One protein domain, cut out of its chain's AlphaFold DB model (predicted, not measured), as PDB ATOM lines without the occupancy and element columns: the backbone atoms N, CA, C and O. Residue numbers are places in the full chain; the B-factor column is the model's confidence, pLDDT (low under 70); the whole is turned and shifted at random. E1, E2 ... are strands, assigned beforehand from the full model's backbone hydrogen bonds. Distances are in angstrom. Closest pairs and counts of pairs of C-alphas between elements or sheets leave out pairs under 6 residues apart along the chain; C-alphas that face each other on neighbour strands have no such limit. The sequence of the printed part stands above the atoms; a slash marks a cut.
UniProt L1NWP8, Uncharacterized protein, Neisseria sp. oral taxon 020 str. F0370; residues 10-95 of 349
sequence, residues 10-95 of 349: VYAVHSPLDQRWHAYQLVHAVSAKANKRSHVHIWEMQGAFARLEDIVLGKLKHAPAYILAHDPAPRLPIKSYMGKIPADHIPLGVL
ATOM      1  N   VAL A  10      -7.364  48.470 -21.307       91.50
ATOM      2  CA  VAL A  10      -8.773  48.855 -21.276       91.50
ATOM      3  C   VAL A  10      -9.393  48.587 -22.637       91.50
ATOM      4  O   VAL A  10      -8.876  49.033 -23.662       91.50
ATOM      5  N   TYR A  11     -10.516  47.881 -22.638       90.56
ATOM      6  CA  TYR A  11     -11.297  47.589 -23.829       90.56
ATOM      7  C   TYR A  11     -12.611  48.353 -23.782       90.56
ATOM      8  O   TYR A  11     -13.263  48.404 -22.740       90.56
ATOM      9  N   ALA A  12     -13.005  48.908 -24.924       89.12
ATOM     10  CA  ALA A  12     -14.369  49.315 -25.192       89.12
ATOM     11  C   ALA A  12     -15.126  48.161 -25.838       89.12
ATOM     12  O   ALA A  12     -14.639  47.516 -26.770       89.12
ATOM     13  N   VAL A  13     -16.348  47.946 -25.381       82.44
ATOM     14  CA  VAL A  13     -17.291  47.030 -26.006       82.44
ATOM     15  C   VAL A  13     -18.579  47.788 -26.257       82.44
ATOM     16  O   VAL A  13     -19.073  48.502 -25.385       82.44
ATOM     17  N   HIS A  14     -19.129  47.653 -27.456       76.94
ATOM     18  CA  HIS A  14     -20.499  48.075 -27.675       76.94
ATOM     19  C   HIS A  14     -21.399  47.020 -27.046       76.94
ATOM     20  O   HIS A  14     -21.335  45.846 -27.415       76.94
ATOM     21  N   SER A  15     -22.229  47.428 -26.099       66.25
ATOM     22  CA  SER A  15     -23.328  46.618 -25.624       66.25
ATOM     23  C   SER A  15     -24.541  46.912 -26.486       66.25
ATOM     24  O   SER A  15     -25.141  47.978 -26.380       66.25
ATOM     25  N   PRO A  16     -24.983  45.952 -27.302       48.00
ATOM     26  CA  PRO A  16     -26.302  46.054 -27.889       48.00
ATOM     27  C   PRO A  16     -27.431  46.004 -26.846       48.00
ATOM     28  O   PRO A  16     -28.570  46.030 -27.278       48.00
ATOM     29  N   LEU A  17     -27.151  45.873 -25.529       47.38
ATOM     30  CA  LEU A  17     -28.207  45.664 -24.538       47.38
ATOM     31  C   LEU A  17     -28.896  46.986 -24.218       47.38
ATOM     32  O   LEU A  17     -30.100  47.178 -24.306       47.38
ATOM     33  N   ASP A  18     -28.065  47.972 -23.926       60.47
ATOM     34  CA  ASP A  18     -28.477  49.349 -23.726       60.47
ATOM     35  C   ASP A  18     -28.101  50.237 -24.920       60.47
ATOM     36  O   ASP A  18     -28.250  51.456 -24.844       60.47
ATOM     37  N   GLN A  19     -27.633  49.633 -26.025       65.94
ATOM     38  CA  GLN A  19     -27.148  50.307 -27.240       65.94
ATOM     39  C   GLN A  19     -26.103  51.386 -26.918       65.94
ATOM     40  O   GLN A  19     -26.107  52.485 -27.480       65.94
ATOM     41  N   ARG A  20     -25.233  51.086 -25.953       76.81
ATOM     42  CA  ARG A  20     -24.177  51.977 -25.481       76.81
ATOM     43  C   ARG A  20     -22.848  51.257 -25.460       76.81
ATOM     44  O   ARG A  20     -22.748  50.038 -25.376       76.81
ATOM     45  N   TRP A  21     -21.794  52.042 -25.518       82.31
ATOM     46  CA  TRP A  21     -20.444  51.594 -25.277       82.31
ATOM     47  C   TRP A  21     -20.174  51.505 -23.784       82.31
ATOM     48  O   TRP A  21     -20.570  52.373 -23.013       82.31
ATOM     49  N   HIS A  22     -19.450  50.470 -23.391       86.50
ATOM     50  CA  HIS A  22     -18.966  50.254 -22.035       86.50
ATOM     51  C   HIS A  22     -17.471  50.020 -22.088       86.50
ATOM     52  O   HIS A  22     -16.935  49.611 -23.120       86.50
ATOM     53  N   ALA A  23     -16.799  50.260 -20.970       89.81
ATOM     54  CA  ALA A  23     -15.375  50.015 -20.854       89.81
ATOM     55  C   ALA A  23     -15.079  49.070 -19.690       89.81
ATOM     56  O   ALA A  23     -15.759  49.082 -18.667       89.81
ATOM     57  N   TYR A  24     -14.035  48.266 -19.835       89.69
ATOM     58  CA  TYR A  24     -13.511  47.436 -18.758       89.69
ATOM     59  C   TYR A  24     -11.995  47.333 -18.876       89.69
ATOM     60  O   TYR A  24     -11.437  47.408 -19.972       89.69
ATOM     61  N   GLN A  25     -11.315  47.138 -17.751       89.81
ATOM     62  CA  GLN A  25      -9.890  46.833 -17.724       89.81
ATOM     63  C   GLN A  25      -9.685  45.324 -17.639       89.81
ATOM     64  O   GLN A  25     -10.275  44.661 -16.787       89.81
ATOM     65  N   LEU A  26      -8.824  44.774 -18.489       88.75
ATOM     66  CA  LEU A  26      -8.320  43.418 -18.326       88.75
ATOM     67  C   LEU A  26      -7.364  43.380 -17.132       88.75
ATOM     68  O   LEU A  26      -6.306  43.999 -17.170       88.75
ATOM     69  N   VAL A  27      -7.708  42.629 -16.093       86.94
ATOM     70  CA  VAL A  27      -6.880  42.461 -14.892       86.94
ATOM     71  C   VAL A  27      -5.883  41.328 -15.076       86.94
ATOM     72  O   VAL A  27      -4.708  41.468 -14.761       86.94
ATOM     73  N   HIS A  28      -6.345  40.191 -15.591       83.44
ATOM     74  CA  HIS A  28      -5.521  38.997 -15.728       83.44
ATOM     75  C   HIS A  28      -6.037  38.127 -16.873       83.44
ATOM     76  O   HIS A  28      -7.241  38.053 -17.109       83.44
ATOM     77  N   ALA A  29      -5.133  37.448 -17.575       81.44
ATOM     78  CA  ALA A  29      -5.475  36.456 -18.583       81.44
ATOM     79  C   ALA A  29      -4.795  35.132 -18.231       81.44
ATOM     80  O   ALA A  29      -3.573  35.059 -18.124       81.44
ATOM     81  N   VAL A  30      -5.592  34.079 -18.075       77.50
ATOM     82  CA  VAL A  30      -5.107  32.739 -17.752       77.50
ATOM     83  C   VAL A  30      -5.175  31.872 -18.998       77.50
ATOM     84  O   VAL A  30      -6.237  31.675 -19.587       77.50
ATOM     85  N   SER A  31      -4.027  31.335 -19.403       76.81
ATOM     86  CA  SER A  31      -3.928  30.407 -20.532       76.81
ATOM     87  C   SER A  31      -4.612  29.072 -20.237       76.81
ATOM     88  O   SER A  31      -4.630  28.597 -19.099       76.81
ATOM     89  N   ALA A  32      -5.124  28.426 -21.286       73.06
ATOM     90  CA  ALA A  32      -5.687  27.086 -21.176       73.06
ATOM     91  C   ALA A  32      -4.629  26.068 -20.697       73.06
ATOM     92  O   ALA A  32      -3.470  26.110 -21.114       73.06
ATOM     93  N   LYS A  33      -5.046  25.128 -19.846       71.69
ATOM     94  CA  LYS A  33      -4.291  23.940 -19.411       71.69
ATOM     95  C   LYS A  33      -5.030  22.681 -19.878       71.69
ATOM     96  O   LYS A  33      -6.182  22.766 -20.290       71.69
ATOM     97  N   ALA A  34      -4.399  21.508 -19.771       51.91
ATOM     98  CA  ALA A  34      -4.933  20.233 -20.279       51.91
ATOM     99  C   ALA A  34      -6.415  19.960 -19.926       51.91
ATOM    100  O   ALA A  34      -7.136  19.422 -20.757       51.91
ATOM    101  N   ASN A  35      -6.869  20.400 -18.745       50.66
ATOM    102  CA  ASN A  35      -8.241  20.212 -18.254       50.66
ATOM    103  C   ASN A  35      -8.932  21.527 -17.837       50.66
ATOM    104  O   ASN A  35      -9.927  21.487 -17.125       50.66
ATOM    105  N   LYS A  36      -8.391  22.697 -18.206       56.88
ATOM    106  CA  LYS A  36      -8.968  24.008 -17.850       56.88
ATOM    107  C   LYS A  36      -8.900  24.950 -19.038       56.88
ATOM    108  O   LYS A  36      -7.828  25.141 -19.612       56.88
ATOM    109  N   ARG A  37     -10.023  25.556 -19.407       63.03
ATOM    110  CA  ARG A  37     -10.051  26.555 -20.479       63.03
ATOM    111  C   ARG A  37      -9.356  27.837 -20.058       63.03
ATOM    112  O   ARG A  37      -9.167  28.096 -18.868       63.03
ATOM    113  N   SER A  38      -8.973  28.629 -21.056       73.44
ATOM    114  CA  SER A  38      -8.542  29.991 -20.784       73.44
ATOM    115  C   SER A  38      -9.690  30.774 -20.159       73.44
ATOM    116  O   SER A  38     -10.854  30.517 -20.466       73.44
ATOM    117  N   HIS A  39      -9.359  31.722 -19.299       75.38
ATOM    118  CA  HIS A  39     -10.311  32.676 -18.748       75.38
ATOM    119  C   HIS A  39      -9.620  34.021 -18.558       75.38
ATOM    120  O   HIS A  39      -8.390  34.107 -18.498       75.38
ATOM    121  N   VAL A  40     -10.419  35.076 -18.503       79.00
ATOM    122  CA  VAL A  40      -9.972  36.450 -18.315       79.00
ATOM    123  C   VAL A  40     -10.666  37.037 -17.101       79.00
ATOM    124  O   VAL A  40     -11.846  36.795 -16.866       79.00
ATOM    125  N   HIS A  41      -9.925  37.810 -16.324       82.06
ATOM    126  CA  HIS A  41     -10.459  38.587 -15.219       82.06
ATOM    127  C   HIS A  41     -10.551  40.029 -15.667       82.06
ATOM    128  O   HIS A  41      -9.567  40.574 -16.172       82.06
ATOM    129  N   ILE A  42     -11.709  40.646 -15.480       83.62
ATOM    130  CA  ILE A  42     -11.917  42.036 -15.863       83.62
ATOM    131  C   ILE A  42     -12.495  42.838 -14.711       83.62
ATOM    132  O   ILE A  42     -13.202  42.312 -13.853       83.62
ATOM    133  N   TRP A  43     -12.209  44.130 -14.736       85.38
ATOM    134  CA  TRP A  43     -12.779  45.101 -13.825       85.38
ATOM    135  C   TRP A  43     -13.551  46.139 -14.629       85.38
ATOM    136  O   TRP A  43     -12.984  46.841 -15.468       85.38
ATOM    137  N   GLU A  44     -14.858  46.193 -14.408       84.44
ATOM    138  CA  GLU A  44     -15.755  47.096 -15.124       84.44
ATOM    139  C   GLU A  44     -15.455  48.564 -14.807       84.44
ATOM    140  O   GLU A  44     -15.136  48.923 -13.670       84.44
ATOM    141  N   MET A  45     -15.582  49.419 -15.820       87.31
ATOM    142  CA  MET A  45     -15.580  50.867 -15.648       87.31
ATOM    143  C   MET A  45     -17.008  51.366 -15.461       87.31
ATOM    144  O   MET A  45     -17.952  50.855 -16.054       87.31
ATOM    145  N   GLN A  46     -17.157  52.406 -14.653       85.19
ATOM    146  CA  GLN A  46     -18.412  53.102 -14.449       85.19
ATOM    147  C   GLN A  46     -18.836  53.840 -15.716       85.19
ATOM    148  O   GLN A  46     -18.040  54.540 -16.349       85.19
ATOM    149  N   GLY A  47     -20.138  53.783 -15.975       80.62
ATOM    150  CA  GLY A  47     -20.793  54.558 -17.015       80.62
ATOM    151  C   GLY A  47     -21.010  53.778 -18.306       80.62
ATOM    152  O   GLY A  47     -20.336  52.798 -18.599       80.62
ATOM    153  N   ALA A  48     -21.971  54.278 -19.075       82.69
ATOM    154  CA  ALA A  48     -22.316  53.802 -20.400       82.69
ATOM    155  C   ALA A  48     -22.321  55.009 -21.344       82.69
ATOM    156  O   ALA A  48     -22.835  56.078 -20.997       82.69
ATOM    157  N   PHE A  49     -21.736  54.853 -22.523       86.25
ATOM    158  CA  PHE A  49     -21.392  55.941 -23.431       86.25
ATOM    159  C   PHE A  49     -22.183  55.807 -24.731       86.25
ATOM    160  O   PHE A  49     -22.289  54.720 -25.286       86.25
ATOM    161  N   ALA A  50     -22.749  56.899 -25.242       82.75
ATOM    162  CA  ALA A  50     -23.550  56.838 -26.467       82.75
ATOM    163  C   ALA A  50     -22.697  56.481 -27.695       82.75
ATOM    164  O   ALA A  50     -23.164  55.801 -28.605       82.75
ATOM    165  N   ARG A  51     -21.439  56.932 -27.726       88.50
ATOM    166  CA  ARG A  51     -20.520  56.719 -28.845       88.50
ATOM    167  C   ARG A  51     -19.145  56.312 -28.334       88.50
ATOM    168  O   ARG A  51     -18.772  56.637 -27.207       88.50
ATOM    169  N   LEU A  52     -18.381  55.619 -29.175       88.88
ATOM    170  CA  LEU A  52     -17.040  55.144 -28.829       88.88
ATOM    171  C   LEU A  52     -16.113  56.309 -28.460       88.88
ATOM    172  O   LEU A  52     -15.359  56.218 -27.496       88.88
ATOM    173  N   GLU A  53     -16.202  57.423 -29.192       91.94
ATOM    174  CA  GLU A  53     -15.395  58.627 -28.967       91.94
ATOM    175  C   GLU A  53     -15.680  59.337 -27.636       91.94
ATOM    176  O   GLU A  53     -14.865  60.143 -27.186       91.94
ATOM    177  N   ASP A  54     -16.811  59.038 -26.992       91.69
ATOM    178  CA  ASP A  54     -17.148  59.601 -25.686       91.69
ATOM    179  C   ASP A  54     -16.366  58.897 -24.555       91.69
ATOM    180  O   ASP A  54     -16.296  59.407 -23.430       91.69
ATOM    181  N   ILE A  55     -15.727  57.755 -24.846       92.06
ATOM    182  CA  ILE A  55     -14.870  57.045 -23.899       92.06
ATOM    183  C   ILE A  55     -13.492  57.704 -23.841       92.06
ATOM    184  O   ILE A  55     -12.608  57.470 -24.663       92.06
ATOM    185  N   VAL A  56     -13.278  58.498 -22.794       92.44
ATOM    186  CA  VAL A  56     -11.987  59.138 -22.525       92.44
ATOM    187  C   VAL A  56     -11.240  58.352 -21.453       92.44
ATOM    188  O   VAL A  56     -11.582  58.442 -20.275       92.44
ATOM    189  N   LEU A  57     -10.184  57.632 -21.851       89.94
ATOM    190  CA  LEU A  57      -9.412  56.719 -20.992       89.94
ATOM    191  C   LEU A  57      -9.041  57.325 -19.625       89.94
ATOM    192  O   LEU A  57      -9.304  56.720 -18.593       89.94
ATOM    193  N   GLY A  58      -8.504  58.550 -19.603       87.62
ATOM    194  CA  GLY A  58      -8.092  59.234 -18.366       87.62
ATOM    195  C   GLY A  58      -9.234  59.746 -17.475       87.62
ATOM    196  O   GLY A  58      -8.969  60.309 -16.417       87.62
ATOM    197  N   LYS A  59     -10.495  59.600 -17.898       90.62
ATOM    198  CA  LYS A  59     -11.693  59.965 -17.120       90.62
ATOM    199  C   LYS A  59     -12.472  58.748 -16.625       90.62
ATOM    200  O   LYS A  59     -13.411  58.919 -15.848       90.62
ATOM    201  N   LEU A  60     -12.108  57.550 -17.084       90.69
ATOM    202  CA  LEU A  60     -12.734  56.314 -16.643       90.69
ATOM    203  C   LEU A  60     -12.438  56.073 -15.166       90.69
ATOM    204  O   LEU A  60     -11.351  56.362 -14.667       90.69
ATOM    205  N   LYS A  61     -13.438  55.545 -14.469       89.25
ATOM    206  CA  LYS A  61     -13.348  55.142 -13.069       89.25
ATOM    207  C   LYS A  61     -13.844  53.717 -12.973       89.25
ATOM    208  O   LYS A  61     -14.855  53.408 -13.589       89.25
ATOM    209  N   HIS A  62     -13.190  52.875 -12.194       85.62
ATOM    210  CA  HIS A  62     -13.663  51.515 -11.962       85.62
ATOM    211  C   HIS A  62     -14.948  51.470 -11.146       85.62
ATOM    212  O   HIS A  62     -15.192  52.347 -10.312       85.62
ATOM    213  N   ALA A  63     -15.755  50.431 -11.351       77.19
ATOM    214  CA  ALA A  63     -16.868  50.106 -10.471       77.19
ATOM    215  C   ALA A  63     -16.375  50.022  -9.010       77.19
ATOM    216  O   ALA A  63     -15.304  49.450  -8.758       77.19
ATOM    217  N   PRO A  64     -17.101  50.636  -8.055       75.75
ATOM    218  CA  PRO A  64     -16.637  50.755  -6.680       75.75
ATOM    219  C   PRO A  64     -16.542  49.383  -6.008       75.75
ATOM    220  O   PRO A  64     -17.270  48.452  -6.352       75.75
ATOM    221  N   ALA A  65     -15.656  49.276  -5.019       75.88
ATOM    222  CA  ALA A  65     -15.617  48.116  -4.141       75.88
ATOM    223  C   ALA A  65     -16.944  47.959  -3.382       75.88
ATOM    224  O   ALA A  65     -17.628  48.945  -3.096       75.88
ATOM    225  N   TYR A  66     -17.276  46.726  -3.014       65.81
ATOM    226  CA  TYR A  66     -18.450  46.412  -2.202       65.81
ATOM    227  C   TYR A  66     -18.077  45.516  -1.022       65.81
ATOM    228  O   TYR A  66     -16.972  44.984  -0.950       65.81
ATOM    229  N   ILE A  67     -19.000  45.367  -0.077       62.53
ATOM    230  CA  ILE A  67     -18.818  44.586   1.150       62.53
ATOM    231  C   ILE A  67     -19.893  43.500   1.170       62.53
ATOM    232  O   ILE A  67     -21.049  43.770   0.836       62.53
ATOM    233  N   LEU A  68     -19.526  42.270   1.529       54.00
ATOM    234  CA  LEU A  68     -20.494  41.185   1.691       54.00
ATOM    235  C   LEU A  68     -21.125  41.257   3.083       54.00
ATOM    236  O   LEU A  68     -20.468  41.604   4.058       54.00
ATOM    237  N   ALA A  69     -22.391  40.858   3.207       53.00
ATOM    238  CA  ALA A  69     -23.112  40.921   4.483       53.00
ATOM    239  C   ALA A  69     -22.429  40.138   5.628       53.00
ATOM    240  O   ALA A  69     -22.606  40.479   6.793       53.00
ATOM    241  N   HIS A  70     -21.650  39.104   5.297       58.69
ATOM    242  CA  HIS A  70     -20.939  38.241   6.244       58.69
ATOM    243  C   HIS A  70     -19.417  38.486   6.293       58.69
ATOM    244  O   HIS A  70     -18.730  37.814   7.055       58.69
ATOM    245  N   ASP A  71     -18.883  39.415   5.492       58.59
ATOM    246  CA  ASP A  71     -17.448  39.719   5.427       58.59
ATOM    247  C   ASP A  71     -17.234  41.235   5.258       58.59
ATOM    248  O   ASP A  71     -17.538  41.773   4.190       58.59
ATOM    249  N   PRO A  72     -16.719  41.936   6.290       70.69
ATOM    250  CA  PRO A  72     -16.554  43.387   6.279       70.69
ATOM    251  C   PRO A  72     -15.395  43.872   5.395       70.69
ATOM    252  O   PRO A  72     -15.225  45.084   5.239       70.69
ATOM    253  N   ALA A  73     -14.578  42.972   4.835       70.12
ATOM    254  CA  ALA A  73     -13.487  43.359   3.953       70.12
ATOM    255  C   ALA A  73     -14.029  43.889   2.605       70.12
ATOM    256  O   ALA A  73     -14.840  43.218   1.960       70.12
ATOM    257  N   PRO A  74     -13.583  45.073   2.140       67.38
ATOM    258  CA  PRO A  74     -13.978  45.590   0.836       67.38
ATOM    259  C   PRO A  74     -13.424  44.698  -0.279       67.38
ATOM    260  O   PRO A  74     -12.224  44.431  -0.345       67.38
ATOM    261  N   ARG A  75     -14.301  44.264  -1.183       66.06
ATOM    262  CA  ARG A  75     -13.976  43.437  -2.347       66.06
ATOM    263  C   ARG A  75     -14.064  44.255  -3.624       66.06
ATOM    264  O   ARG A  75     -15.007  45.021  -3.823       66.06
ATOM    265  N   LEU A  76     -13.082  44.075  -4.503       73.88
ATOM    266  CA  LEU A  76     -13.133  44.635  -5.849       73.88
ATOM    267  C   LEU A  76     -14.099  43.793  -6.701       73.88
ATOM    268  O   LEU A  76     -13.998  42.565  -6.669       73.88
ATOM    269  N   PRO A  77     -15.001  44.407  -7.488       72.25
ATOM    270  CA  PRO A  77     -15.927  43.693  -8.368       72.25
ATOM    271  C   PRO A  77     -15.215  43.193  -9.630       72.25
ATOM    272  O   PRO A  77     -15.489  43.632 -10.746       72.25
ATOM    273  N   ILE A  78     -14.253  42.290  -9.447       76.38
ATOM    274  CA  ILE A  78     -13.498  41.694 -10.544       76.38
ATOM    275  C   ILE A  78     -14.206  40.416 -10.961       76.38
ATOM    276  O   ILE A  78     -14.298  39.452 -10.194       76.38
ATOM    277  N   LYS A  79     -14.695  40.431 -12.198       73.81
ATOM    278  CA  LYS A  79     -15.474  39.352 -12.794       73.81
ATOM    279  C   LYS A  79     -14.560  38.417 -13.578       73.81
ATOM    280  O   LYS A  79     -13.647  38.867 -14.275       73.81
ATOM    281  N   SER A  80     -14.792  37.113 -13.440       72.31
ATOM    282  CA  SER A  80     -14.087  36.072 -14.192       72.31
ATOM    283  C   SER A  80     -14.955  35.594 -15.350       72.31
ATOM    284  O   SER A  80     -16.130  35.298 -15.152       72.31
ATOM    285  N   TYR A  81     -14.376  35.533 -16.548       70.19
ATOM    286  CA  TYR A  81     -15.067  35.160 -17.779       70.19
ATOM    287  C   TYR A  81     -14.290  34.095 -18.542       70.19
ATOM    288  O   TYR A  81     -13.081  34.221 -18.764       70.19
ATOM    289  N   MET A  82     -14.975  33.043 -18.985       66.81
ATOM    290  CA  MET A  82     -14.344  31.971 -19.754       66.81
ATOM    291  C   MET A  82     -14.044  32.392 -21.197       66.81
ATOM    292  O   MET A  82     -14.826  33.068 -21.858       66.81
ATOM    293  N   GLY A  83     -12.928  31.900 -21.735       69.94
ATOM    294  CA  GLY A  83     -12.568  32.052 -23.140       69.94
ATOM    295  C   GLY A  83     -11.487  33.100 -23.393       69.94
ATOM    296  O   GLY A  83     -10.506  33.194 -22.654       69.94
ATOM    297  N   LYS A  84     -11.610  33.793 -24.525       72.31
ATOM    298  CA  LYS A  84     -10.699  34.850 -24.983       72.31
ATOM    299  C   LYS A  84     -11.475  36.158 -25.075       72.31
ATOM    300  O   LYS A  84     -12.695  36.133 -25.190       72.31
ATOM    301  N   ILE A  85     -10.755  37.277 -25.098       74.62
ATOM    302  CA  ILE A  85     -11.360  38.571 -25.421       74.62
ATOM    303  C   ILE A  85     -11.947  38.501 -26.840       74.62
ATOM    304  O   ILE A  85     -11.211  38.121 -27.761       74.62
ATOM    305  N   PRO A  86     -13.244  38.807 -27.024       72.12
ATOM    306  CA  PRO A  86     -13.871  38.823 -28.339       72.12
ATOM    307  C   PRO A  86     -13.187  39.799 -29.302       72.12
ATOM    308  O   PRO A  86     -12.640  40.825 -28.902       72.12
ATOM    309  N   ALA A  87     -13.199  39.462 -30.592       71.88
ATOM    310  CA  ALA A  87     -12.474  40.218 -31.613       71.88
ATOM    311  C   ALA A  87     -13.067  41.611 -31.895       71.88
ATOM    312  O   ALA A  87     -12.381  42.464 -32.448       71.88
ATOM    313  N   ASP A  88     -14.330  41.832 -31.534       71.38
ATOM    314  CA  ASP A  88     -15.054  43.098 -31.653       71.38
ATOM    315  C   ASP A  88     -14.828  44.042 -30.458       71.38
ATOM    316  O   ASP A  88     -15.330  45.166 -30.462       71.38
ATOM    317  N   HIS A  89     -14.050  43.628 -29.451       83.94
ATOM    318  CA  HIS A  89     -13.681  44.485 -28.327       83.94
ATOM    319  C   HIS A  89     -12.475  45.352 -28.703       83.94
ATOM    320  O   HIS A  89     -11.411  44.855 -29.081       83.94
ATOM    321  N   ILE A  90     -12.635  46.667 -28.583       87.56
ATOM    322  CA  ILE A  90     -11.690  47.654 -29.104       87.56
ATOM    323  C   ILE A  90     -10.709  48.051 -27.997       87.56
ATOM    324  O   ILE A  90     -11.141  48.620 -26.994       87.56
ATOM    325  N   PRO A  91      -9.395  47.802 -28.141       92.12
ATOM    326  CA  PRO A  91      -8.417  48.266 -27.165       92.12
ATOM    327  C   PRO A  91      -8.307  49.798 -27.215       92.12
ATOM    328  O   PRO A  91      -8.084  50.378 -28.276       92.12
ATOM    329  N   LEU A  92      -8.448  50.451 -26.062       91.06
ATOM    330  CA  LEU A  92      -8.374  51.911 -25.919       91.06
ATOM    331  C   LEU A  92      -7.015  52.406 -25.405       91.06
ATOM    332  O   LEU A  92      -6.685  53.581 -25.562       91.06
ATOM    333  N   GLY A  93      -6.244  51.532 -24.758       89.31
ATOM    334  CA  GLY A  93      -4.960  51.852 -24.133       89.31
ATOM    335  C   GLY A  93      -4.737  51.046 -22.856       89.31
ATOM    336  O   GLY A  93      -5.524  50.158 -22.540       89.31
ATOM    337  N   VAL A  94      -3.670  51.354 -22.121       90.00
ATOM    338  CA  VAL A  94      -3.291  50.652 -20.885       90.00
ATOM    339  C   VAL A  94      -3.424  51.601 -19.698       90.00
ATOM    340  O   VAL A  94      -2.926  52.725 -19.735       90.00
ATOM    341  N   LEU A  95      -4.099  51.143 -18.645       88.00
ATOM    342  CA  LEU A  95      -4.120  51.788 -17.334       88.00
ATOM    343  C   LEU A  95      -3.342  50.929 -16.328       88.00
ATOM    344  O   LEU A  95      -3.307  49.704 -16.482       88.00
TER     345      LEU A  95
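Overview. This is residues 10 to 95 of the 349 residues of an uncharacterized protein of Neisseria sp. oral taxon 020 str. F0370 (UniProt L1NWP8). One strongly twisted sheet of five strands, with its longest strand E2 sharply bent, forms the main body, and the small two-stranded hairpin of E4 and E5 lies off one end of it, farthest from the middle. The loop of residues 31 to 38 reaches away at the turn between E2 and E3, and a long stretch without named elements, residues 45 to 65, runs past E1 and E2 before the small hairpin. The printed part has 86 residues with no named helix and seven named strands, E1 to E7 in chain order; the large sheet runs E6, E3, E2, E1, E7, antiparallel throughout. The class is all strand, though 41 of the 86 residues, under half, are in named elements. The whole is only just loose, close to compact, with a radius of gyration of the C-alphas of 14.5 A and spans of 38 by 37 by 25 A.

Along the chain. E1, residues 10 to 15, begins with C-alpha 10 at (-8.773, 48.855, -21.276) and is 15.4 A long. E2, residues 20 to 30, is 28.2 A long, bends by 68 degrees at residue 27 and ends with C-alpha 30 at (-5.107, 32.739, -17.752). E3, residues 39 to 44, is 15.8 A long. E4 is residues 66 to 68 and E5 residues 71 to 75. E6, residues 78 to 82, is 13.4 A long. E7, residues 90 to 94, is 12.1 A long and ends with C-alpha 94 at (-3.291, 50.652, -20.885).

Arrangement. E1, E2 and E3 form a meander, each strand the antiparallel neighbour of the one before. In the hairpin of E1 and E2, N 13 and O 22 are within hydrogen-bond range at 2.9 A. In the hairpin of E2 and E3, N 25 and O 43 are 2.8 A apart, and the C-alphas of 44 and 24, which face each other, are 4.3 A apart. The edge strand E6 is antiparallel to E3 at 146 degrees, with N 40 and O 81 at 2.8 A. The other edge strand, E7, is antiparallel to E1 at 153 degrees, with N 12 and O 90 at 2.8 A. E4 and E5 are a hairpin with N 75 and O 66 at 2.8 A. E5 runs on into E6 across a break of 2 residues, at 70 degrees. Among the pairs that are apart are E2 and E5, and E3 and E7.

Size, cuts and confidence. The C-alphas of Ala 34 and Asp 54, the two farthest apart, are 41.6 A from each other. The printed part has no cut. The link from E3 to E4, 21 residues, is long. The mean pLDDT of the printed part is 77.4; 19 residues are under 70: residues 15 to 19, 34 to 37, 66 to 71, 74 to 75 and 82 to 83.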